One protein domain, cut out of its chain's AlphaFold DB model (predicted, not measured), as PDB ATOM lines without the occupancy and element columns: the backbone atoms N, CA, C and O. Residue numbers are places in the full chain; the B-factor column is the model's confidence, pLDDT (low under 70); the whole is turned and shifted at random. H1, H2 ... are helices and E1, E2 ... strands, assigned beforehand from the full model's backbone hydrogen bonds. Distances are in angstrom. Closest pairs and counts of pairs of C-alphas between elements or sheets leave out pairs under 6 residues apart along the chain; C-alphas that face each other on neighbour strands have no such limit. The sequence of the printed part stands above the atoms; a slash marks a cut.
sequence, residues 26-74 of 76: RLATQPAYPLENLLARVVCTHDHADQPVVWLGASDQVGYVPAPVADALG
ATOM      1  N   ARG A  26     -28.930  50.930 -31.477       90.31
ATOM      2  CA  ARG A  26     -29.077  49.532 -31.028       90.31
ATOM      3  C   ARG A  26     -29.673  48.662 -32.134       90.31
ATOM      4  O   ARG A  26     -30.534  49.126 -32.875       90.31
ATOM      5  N   LEU A  27     -29.232  47.406 -32.229       89.94
ATOM      6  CA  LEU A  27     -29.807  46.402 -33.123       89.94
ATOM      7  C   LEU A  27     -30.780  45.513 -32.349       89.94
ATOM      8  O   LEU A  27     -30.378  44.735 -31.483       89.94
ATOM      9  N   ALA A  28     -32.051  45.593 -32.711       85.62
ATOM     10  CA  ALA A  28     -33.078  44.703 -32.208       85.62
ATOM     11  C   ALA A  28     -33.186  43.452 -33.107       85.62
ATOM     12  O   ALA A  28     -33.122  43.563 -34.331       85.62
ATOM     13  N   THR A  29     -33.378  42.265 -32.526       85.44
ATOM     14  CA  THR A  29     -33.586  41.000 -33.267       85.44
ATOM     15  C   THR A  29     -34.691  40.162 -32.622       85.44
ATOM     16  O   THR A  29     -34.738  40.092 -31.395       85.44
ATOM     17  N   GLN A  30     -35.515  39.459 -33.410       80.38
ATOM     18  CA  GLN A  30     -36.584  38.587 -32.894       80.38
ATOM     19  C   GLN A  30     -36.535  37.158 -33.466       80.38
ATOM     20  O   GLN A  30     -37.272  36.827 -34.391       80.38
ATOM     21  N   PRO A  31     -35.699  36.269 -32.906       69.56
ATOM     22  CA  PRO A  31     -35.732  34.851 -33.266       69.56
ATOM     23  C   PRO A  31     -36.699  34.002 -32.408       69.56
ATOM     24  O   PRO A  31     -36.919  32.843 -32.741       69.56
ATOM     25  N   ALA A  32     -37.284  34.549 -31.329       76.31
ATOM     26  CA  ALA A  32     -38.374  33.942 -30.534       76.31
ATOM     27  C   ALA A  32     -38.941  34.926 -29.488       76.31
ATOM     28  O   ALA A  32     -40.143  34.969 -29.250       76.31
ATOM     29  N   TYR A  33     -38.055  35.734 -28.900       73.06
ATOM     30  CA  TYR A  33     -38.361  36.890 -28.057       73.06
ATOM     31  C   TYR A  33     -37.541  38.093 -28.549       73.06
ATOM     32  O   TYR A  33     -36.443  37.876 -29.072       73.06
ATOM     33  N   PRO A  34     -38.024  39.337 -28.388       82.75
ATOM     34  CA  PRO A  34     -37.286  40.527 -28.809       82.75
ATOM     35  C   PRO A  34     -36.024  40.757 -27.964       82.75
ATOM     36  O   PRO A  34     -36.112  40.978 -26.754       82.75
ATOM     37  N   LEU A  35     -34.852  40.752 -28.600       85.94
ATOM     38  CA  LEU A  35     -33.552  41.009 -27.964       85.94
ATOM     39  C   LEU A  35     -32.925  42.303 -28.485       85.94
ATOM     40  O   LEU A  35     -32.992  42.586 -29.681       85.94
ATOM     41  N   GLU A  36     -32.293  43.061 -27.592       88.62
ATOM     42  CA  GLU A  36     -31.524  44.265 -27.908       88.62
ATOM     43  C   GLU A  36     -30.021  43.957 -27.868       88.62
ATOM     44  O   GLU A  36     -29.517  43.419 -26.881       88.62
ATOM     45  N   ASN A  37     -29.298  44.358 -28.913       87.56
ATOM     46  CA  ASN A  37     -27.854  44.190 -29.050       87.56
ATOM     47  C   ASN A  37     -27.185  45.523 -29.412       87.56
ATOM     48  O   ASN A  37     -27.790  46.414 -30.015       87.56
ATOM     49  N   LEU A  38     -25.902  45.654 -29.088       89.06
ATOM     50  CA  LEU A  38     -25.072  46.753 -29.590       89.06
ATOM     51  C   LEU A  38     -24.618  46.479 -31.031       89.06
ATOM     52  O   LEU A  38     -24.429  45.328 -31.409       89.06
ATOM     53  N   LEU A  39     -24.376  47.519 -31.830       89.94
ATOM     54  CA  LEU A  39     -23.582  47.384 -33.057       89.94
ATOM     55  C   LEU A  39     -22.095  47.506 -32.702       89.94
ATOM     56  O   LEU A  39     -21.680  48.487 -32.093       89.94
ATOM     57  N   ALA A  40     -21.300  46.503 -33.068       86.56
ATOM     58  CA  ALA A  40     -19.875  46.421 -32.744       86.56
ATOM     59  C   ALA A  40     -18.969  46.883 -33.893       86.56
ATOM     60  O   ALA A  40     -17.855  47.347 -33.656       86.56
ATOM     61  N   ARG A  41     -19.401  46.694 -35.145       86.00
ATOM     62  CA  ARG A  41     -18.541  46.889 -36.321       86.00
ATOM     63  C   ARG A  41     -19.329  47.269 -37.564       86.00
ATOM     64  O   ARG A  41     -20.407  46.731 -37.802       86.00
ATOM     65  N   VAL A  42     -18.721  48.124 -38.379       90.44
ATOM     66  CA  VAL A  42     -19.143  48.435 -39.748       90.44
ATOM     67  C   VAL A  42     -17.967  48.113 -40.657       90.44
ATOM     68  O   VAL A  42     -16.882  48.664 -40.472       90.44
ATOM     69  N   VAL A  43     -18.147  47.188 -41.598       89.50
ATOM     70  CA  VAL A  43     -17.078  46.758 -42.515       89.50
ATOM     71  C   VAL A  43     -17.590  46.716 -43.947       89.50
ATOM     72  O   VAL A  43     -18.717  46.295 -44.184       89.50
ATOM     73  N   CYS A  44     -16.766  47.133 -44.907       91.50
ATOM     74  CA  CYS A  44     -17.056  46.992 -46.333       91.50
ATOM     75  C   CYS A  44     -16.255  45.808 -46.886       91.50
ATOM     76  O   CYS A  44     -15.027  45.802 -46.796       91.50
ATOM     77  N   THR A  45     -16.945  44.797 -47.409       92.56
ATOM     78  CA  THR A  45     -16.340  43.621 -48.053       92.56
ATOM     79  C   THR A  45     -17.287  43.065 -49.109       92.56
ATOM     80  O   THR A  45     -18.452  43.444 -49.158       92.56
ATOM     81  N   HIS A  46     -16.802  42.158 -49.947       87.00
ATOM     82  CA  HIS A  46     -17.622  41.514 -50.960       87.00
ATOM     83  C   HIS A  46     -18.568  40.461 -50.361       87.00
ATOM     84  O   HIS A  46     -18.252  39.839 -49.341       87.00
ATOM     85  N   ASP A  47     -19.730  40.285 -50.986       92.12
ATOM     86  CA  ASP A  47     -20.673  39.198 -50.722       92.12
ATOM     87  C   ASP A  47     -20.299  37.906 -51.484       92.12
ATOM     88  O   ASP A  47     -19.202  37.764 -52.024       92.12
ATOM     89  N   HIS A  48     -21.213  36.930 -51.533       90.44
ATOM     90  CA  HIS A  48     -20.991  35.667 -52.247       90.44
ATOM     91  C   HIS A  48     -20.949  35.799 -53.779       90.44
ATOM     92  O   HIS A  48     -20.462  34.885 -54.443       90.44
ATOM     93  N   ALA A  49     -21.457  36.900 -54.336       93.50
ATOM     94  CA  ALA A  49     -21.441  37.213 -55.762       93.50
ATOM     95  C   ALA A  49     -20.315  38.204 -56.132       93.50
ATOM     96  O   ALA A  49     -20.321  38.764 -57.230       93.50
ATOM     97  N   ASP A  50     -19.360  38.412 -55.220       91.81
ATOM     98  CA  ASP A  50     -18.241  39.349 -55.344       91.81
ATOM     99  C   ASP A  50     -18.677  40.823 -55.506       91.81
ATOM    100  O   ASP A  50     -17.982  41.638 -56.111       91.81
ATOM    101  N   GLN A  51     -19.848  41.193 -54.976       89.56
ATOM    102  CA  GLN A  51     -20.331  42.577 -54.962       89.56
ATOM    103  C   GLN A  51     -19.995  43.258 -53.632       89.56
ATOM    104  O   GLN A  51     -20.157  42.638 -52.580       89.56
ATOM    105  N   PRO A  52     -19.546  44.528 -53.624       89.62
ATOM    106  CA  PRO A  52     -19.228  45.237 -52.387       89.62
ATOM    107  C   PRO A  52     -20.490  45.490 -51.549       89.62
ATOM    108  O   PRO A  52     -21.452  46.097 -52.018       89.62
ATOM    109  N   VAL A  53     -20.456  45.073 -50.284       92.12
ATOM    110  CA  VAL A  53     -21.549  45.204 -49.313       92.12
ATOM    111  C   VAL A  53     -21.006  45.738 -47.985       92.12
ATOM    112  O   VAL A  53     -19.929  45.354 -47.520       92.12
ATOM    113  N   VAL A  54     -21.762  46.641 -47.352       91.12
ATOM    114  CA  VAL A  54     -21.470  47.121 -45.995       91.12
ATOM    115  C   VAL A  54     -22.198  46.247 -44.982       91.12
ATOM    116  O   VAL A  54     -23.424  46.166 -44.984       91.12
ATOM    117  N   TRP A  55     -21.438  45.616 -44.093       86.56
ATOM    118  CA  TRP A  55     -21.944  44.723 -43.058       86.56
ATOM    119  C   TRP A  55     -21.948  45.419 -41.700       86.56
ATOM    120  O   TRP A  55     -20.936  45.992 -41.285       86.56
ATOM    121  N   LEU A  56     -23.070  45.311 -40.989       91.94
ATOM    122  CA  LEU A  56     -23.236  45.776 -39.613       91.94
ATOM    123  C   LEU A  56     -23.174  44.568 -38.679       91.94
ATOM    124  O   LEU A  56     -24.083  43.741 -38.643       91.94
ATOM    125  N   GLY A  57     -22.077  44.427 -37.943       88.31
ATOM    126  CA  GLY A  57     -21.931  43.340 -36.984       88.31
ATOM    127  C   GLY A  57     -22.513  43.716 -35.628       88.31
ATOM    128  O   GLY A  57     -22.084  44.706 -35.037       88.31
ATOM    129  N   ALA A  58     -23.431  42.895 -35.122       89.44
ATOM    130  CA  ALA A  58     -23.908  42.971 -33.746       89.44
ATOM    131  C   ALA A  58     -22.820  42.539 -32.743       89.44
ATOM    132  O   ALA A  58     -21.940  41.737 -33.066       89.44
ATOM    133  N   SER A  59     -22.900  43.097 -31.543       85.94
ATOM    134  CA  SER A  59     -22.143  42.763 -30.336       85.94
ATOM    135  C   SER A  59     -23.041  41.969 -29.373       85.94
ATOM    136  O   SER A  59     -24.106  41.495 -29.764       85.94
ATOM    137  N   ASP A  60     -22.630  41.871 -28.110       88.19
ATOM    138  CA  ASP A  60     -23.373  41.229 -27.029       88.19
ATOM    139  C   ASP A  60     -24.803  41.775 -26.863       88.19
ATOM    140  O   ASP A  60     -25.083  42.968 -27.060       88.19
ATOM    141  N   GLN A  61     -25.692  40.877 -26.430       86.44
ATOM    142  CA  GLN A  61     -27.034  41.215 -25.976       86.44
ATOM    143  C   GLN A  61     -26.941  42.113 -24.742       86.44
ATOM    144  O   GLN A  61     -26.264  41.791 -23.766       86.44
ATOM    145  N   VAL A  62     -27.684  43.216 -24.763       88.19
ATOM    146  CA  VAL A  62     -27.775  44.143 -23.631       88.19
ATOM    147  C   VAL A  62     -29.049  43.924 -22.822       88.19
ATOM    148  O   VAL A  62     -29.035  44.093 -21.604       88.19
ATOM    149  N   GLY A  63     -30.137  43.487 -23.457       87.69
ATOM    150  CA  GLY A  63     -31.390  43.230 -22.758       87.69
ATOM    151  C   GLY A  63     -32.518  42.784 -23.675       87.69
ATOM    152  O   GLY A  63     -32.294  42.380 -24.816       87.69
ATOM    153  N   TYR A  64     -33.737  42.853 -23.149       90.06
ATOM    154  CA  TYR A  64     -34.952  42.749 -23.949       90.06
ATOM    155  C   TYR A  64     -35.266  44.097 -24.586       90.06
ATOM    156  O   TYR A  64     -35.044  45.143 -23.976       90.06
ATOM    157  N   VAL A  65     -35.834  44.065 -25.788       90.50
ATOM    158  CA  VAL A  65     -36.305  45.284 -26.454       90.50
ATOM    159  C   VAL A  65     -37.484  45.871 -25.660       90.50
ATOM    160  O   VAL A  65     -38.419  45.130 -25.342       90.50
ATOM    161  N   PRO A  66     -37.488  47.181 -25.337       89.12
ATOM    162  CA  PRO A  66     -38.623  47.820 -24.674       89.12
ATOM    163  C   PRO A  66     -39.911  47.725 -25.505       89.12
ATOM    164  O   PRO A  66     -39.865  47.878 -26.723       89.12
ATOM    165  N   ALA A  67     -41.068  47.561 -24.853       89.38
ATOM    166  CA  ALA A  67     -42.357  47.385 -25.540       89.38
ATOM    167  C   ALA A  67     -42.662  48.455 -26.615       89.38
ATOM    168  O   ALA A  67     -42.976  48.066 -27.734       89.38
ATOM    169  N   PRO A  68     -42.448  49.770 -26.383       88.19
ATOM    170  CA  PRO A  68     -42.690  50.776 -27.425       88.19
ATOM    171  C   PRO A  68     -41.823  50.598 -28.680       88.19
ATOM    172  O   PRO A  68     -42.226  50.981 -29.774       88.19
ATOM    173  N   VAL A  69     -40.622  50.029 -28.528       87.38
ATOM    174  CA  VAL A  69     -39.718  49.745 -29.648       87.38
ATOM    175  C   VAL A  69     -40.181  48.491 -30.390       87.38
ATOM    176  O   VAL A  69     -40.187  48.491 -31.616       87.38
ATOM    177  N   ALA A  70     -40.620  47.453 -29.672       85.75
ATOM    178  CA  ALA A  70     -41.216  46.267 -30.288       85.75
ATOM    179  C   ALA A  70     -42.479  46.625 -31.097       85.75
ATOM    180  O   ALA A  70     -42.600  46.219 -32.251       85.75
ATOM    181  N   ASP A  71     -43.363  47.462 -30.548       85.31
ATOM    182  CA  ASP A  71     -44.563  47.942 -31.245       85.31
ATOM    183  C   ASP A  71     -44.197  48.719 -32.523       85.31
ATOM    184  O   ASP A  71     -44.758  48.479 -33.592       85.31
ATOM    185  N   ALA A  72     -43.210  49.621 -32.441       85.62
ATOM    186  CA  ALA A  72     -42.746  50.407 -33.586       85.62
ATOM    187  C   ALA A  72     -42.119  49.544 -34.695       85.62
ATOM    188  O   ALA A  72     -42.216  49.890 -35.872       85.62
ATOM    189  N   LEU A  73     -41.501  48.419 -34.324       83.25
ATOM    190  CA  LEU A  73     -40.947  47.428 -35.248       83.25
ATOM    191  C   LEU A  73     -42.003  46.435 -35.770       83.25
ATOM    192  O   LEU A  73     -41.687  45.613 -36.629       83.25
ATOM    193  N   GLY A  74     -43.253  46.512 -35.294       83.81
ATOM    194  CA  GLY A  74     -44.348  45.630 -35.712       83.81
ATOM    195  C   GLY A  74     -44.253  44.217 -35.133       83.81
ATOM    196  O   GLY A  74     -44.644  43.252 -35.786       83.81
TER     197      GLY A  74
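AT A GLANCE: This is residues 26 to 74 of the 76 residues of an uncharacterized protein of Amycolatopsis orientalis (UniProt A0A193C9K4). A long, narrow, strongly twisted hairpin of two strands, E2 and E3, bends near one end; there the short strand E1 pairs with the first residues of E2, and a short helix, H1, follows E3. From this end the rest of the hairpin reaches away to the turn at residues 47 to 51. The printed part has 49 residues, with three strands and then one helix along the chain; the antiparallel sheet runs E1, E2, E3, and the class is mostly strand. The whole is loose, with a radius of gyration of the C-alphas of 13.5 A, and elongated, spanning 39 by 21 by 17 A.

HOW THE PARTS SIT: E1, residues 26 to 29, and E2, residues 35 to 46, form an antiparallel hairpin; N 27 and O 37 are 2.8 A apart, within hydrogen-bond range. E2 and E3, residues 52 to 64, form the next hairpin, with N 43 and O 55 at 3.1 A and N 57 and O 41 at 2.8 A, within that range. The three strands make a meander, each the antiparallel neighbour of the one before, with E1 and E3 as edge strands. E2 bends by 69 degrees at residue 38, and E3 by 69 degrees at residue 61. The closest C-alphas of E1 and E3, those of Leu 27 and Ala 58, are 6.9 A apart. H1, residues 67 to 72, is only just on the sheet, with 5 pairs of C-alphas within 10 A, and only grazes it with residues 69 to 70. In H1 every O i to N i+4 pair is within hydrogen-bond range.

IN THESE COORDINATES: E1 begins at C-alpha 26, (-29.077, 49.532, -31.028), and is 9.9 A long. E2 measures 28.0 A and E3 32.6 A from first to last C-alpha. H1, 8.6 A long, ends at C-alpha 72, (-42.746, 50.407, -33.586).

THE WHOLE: The two C-alphas farthest apart, those of Asp 50 and Ala 67, are 39.2 A apart. The printed part has no cut, and its three links are tight. Mean pLDDT of the printed part is 87.3; residue 31 is under 70.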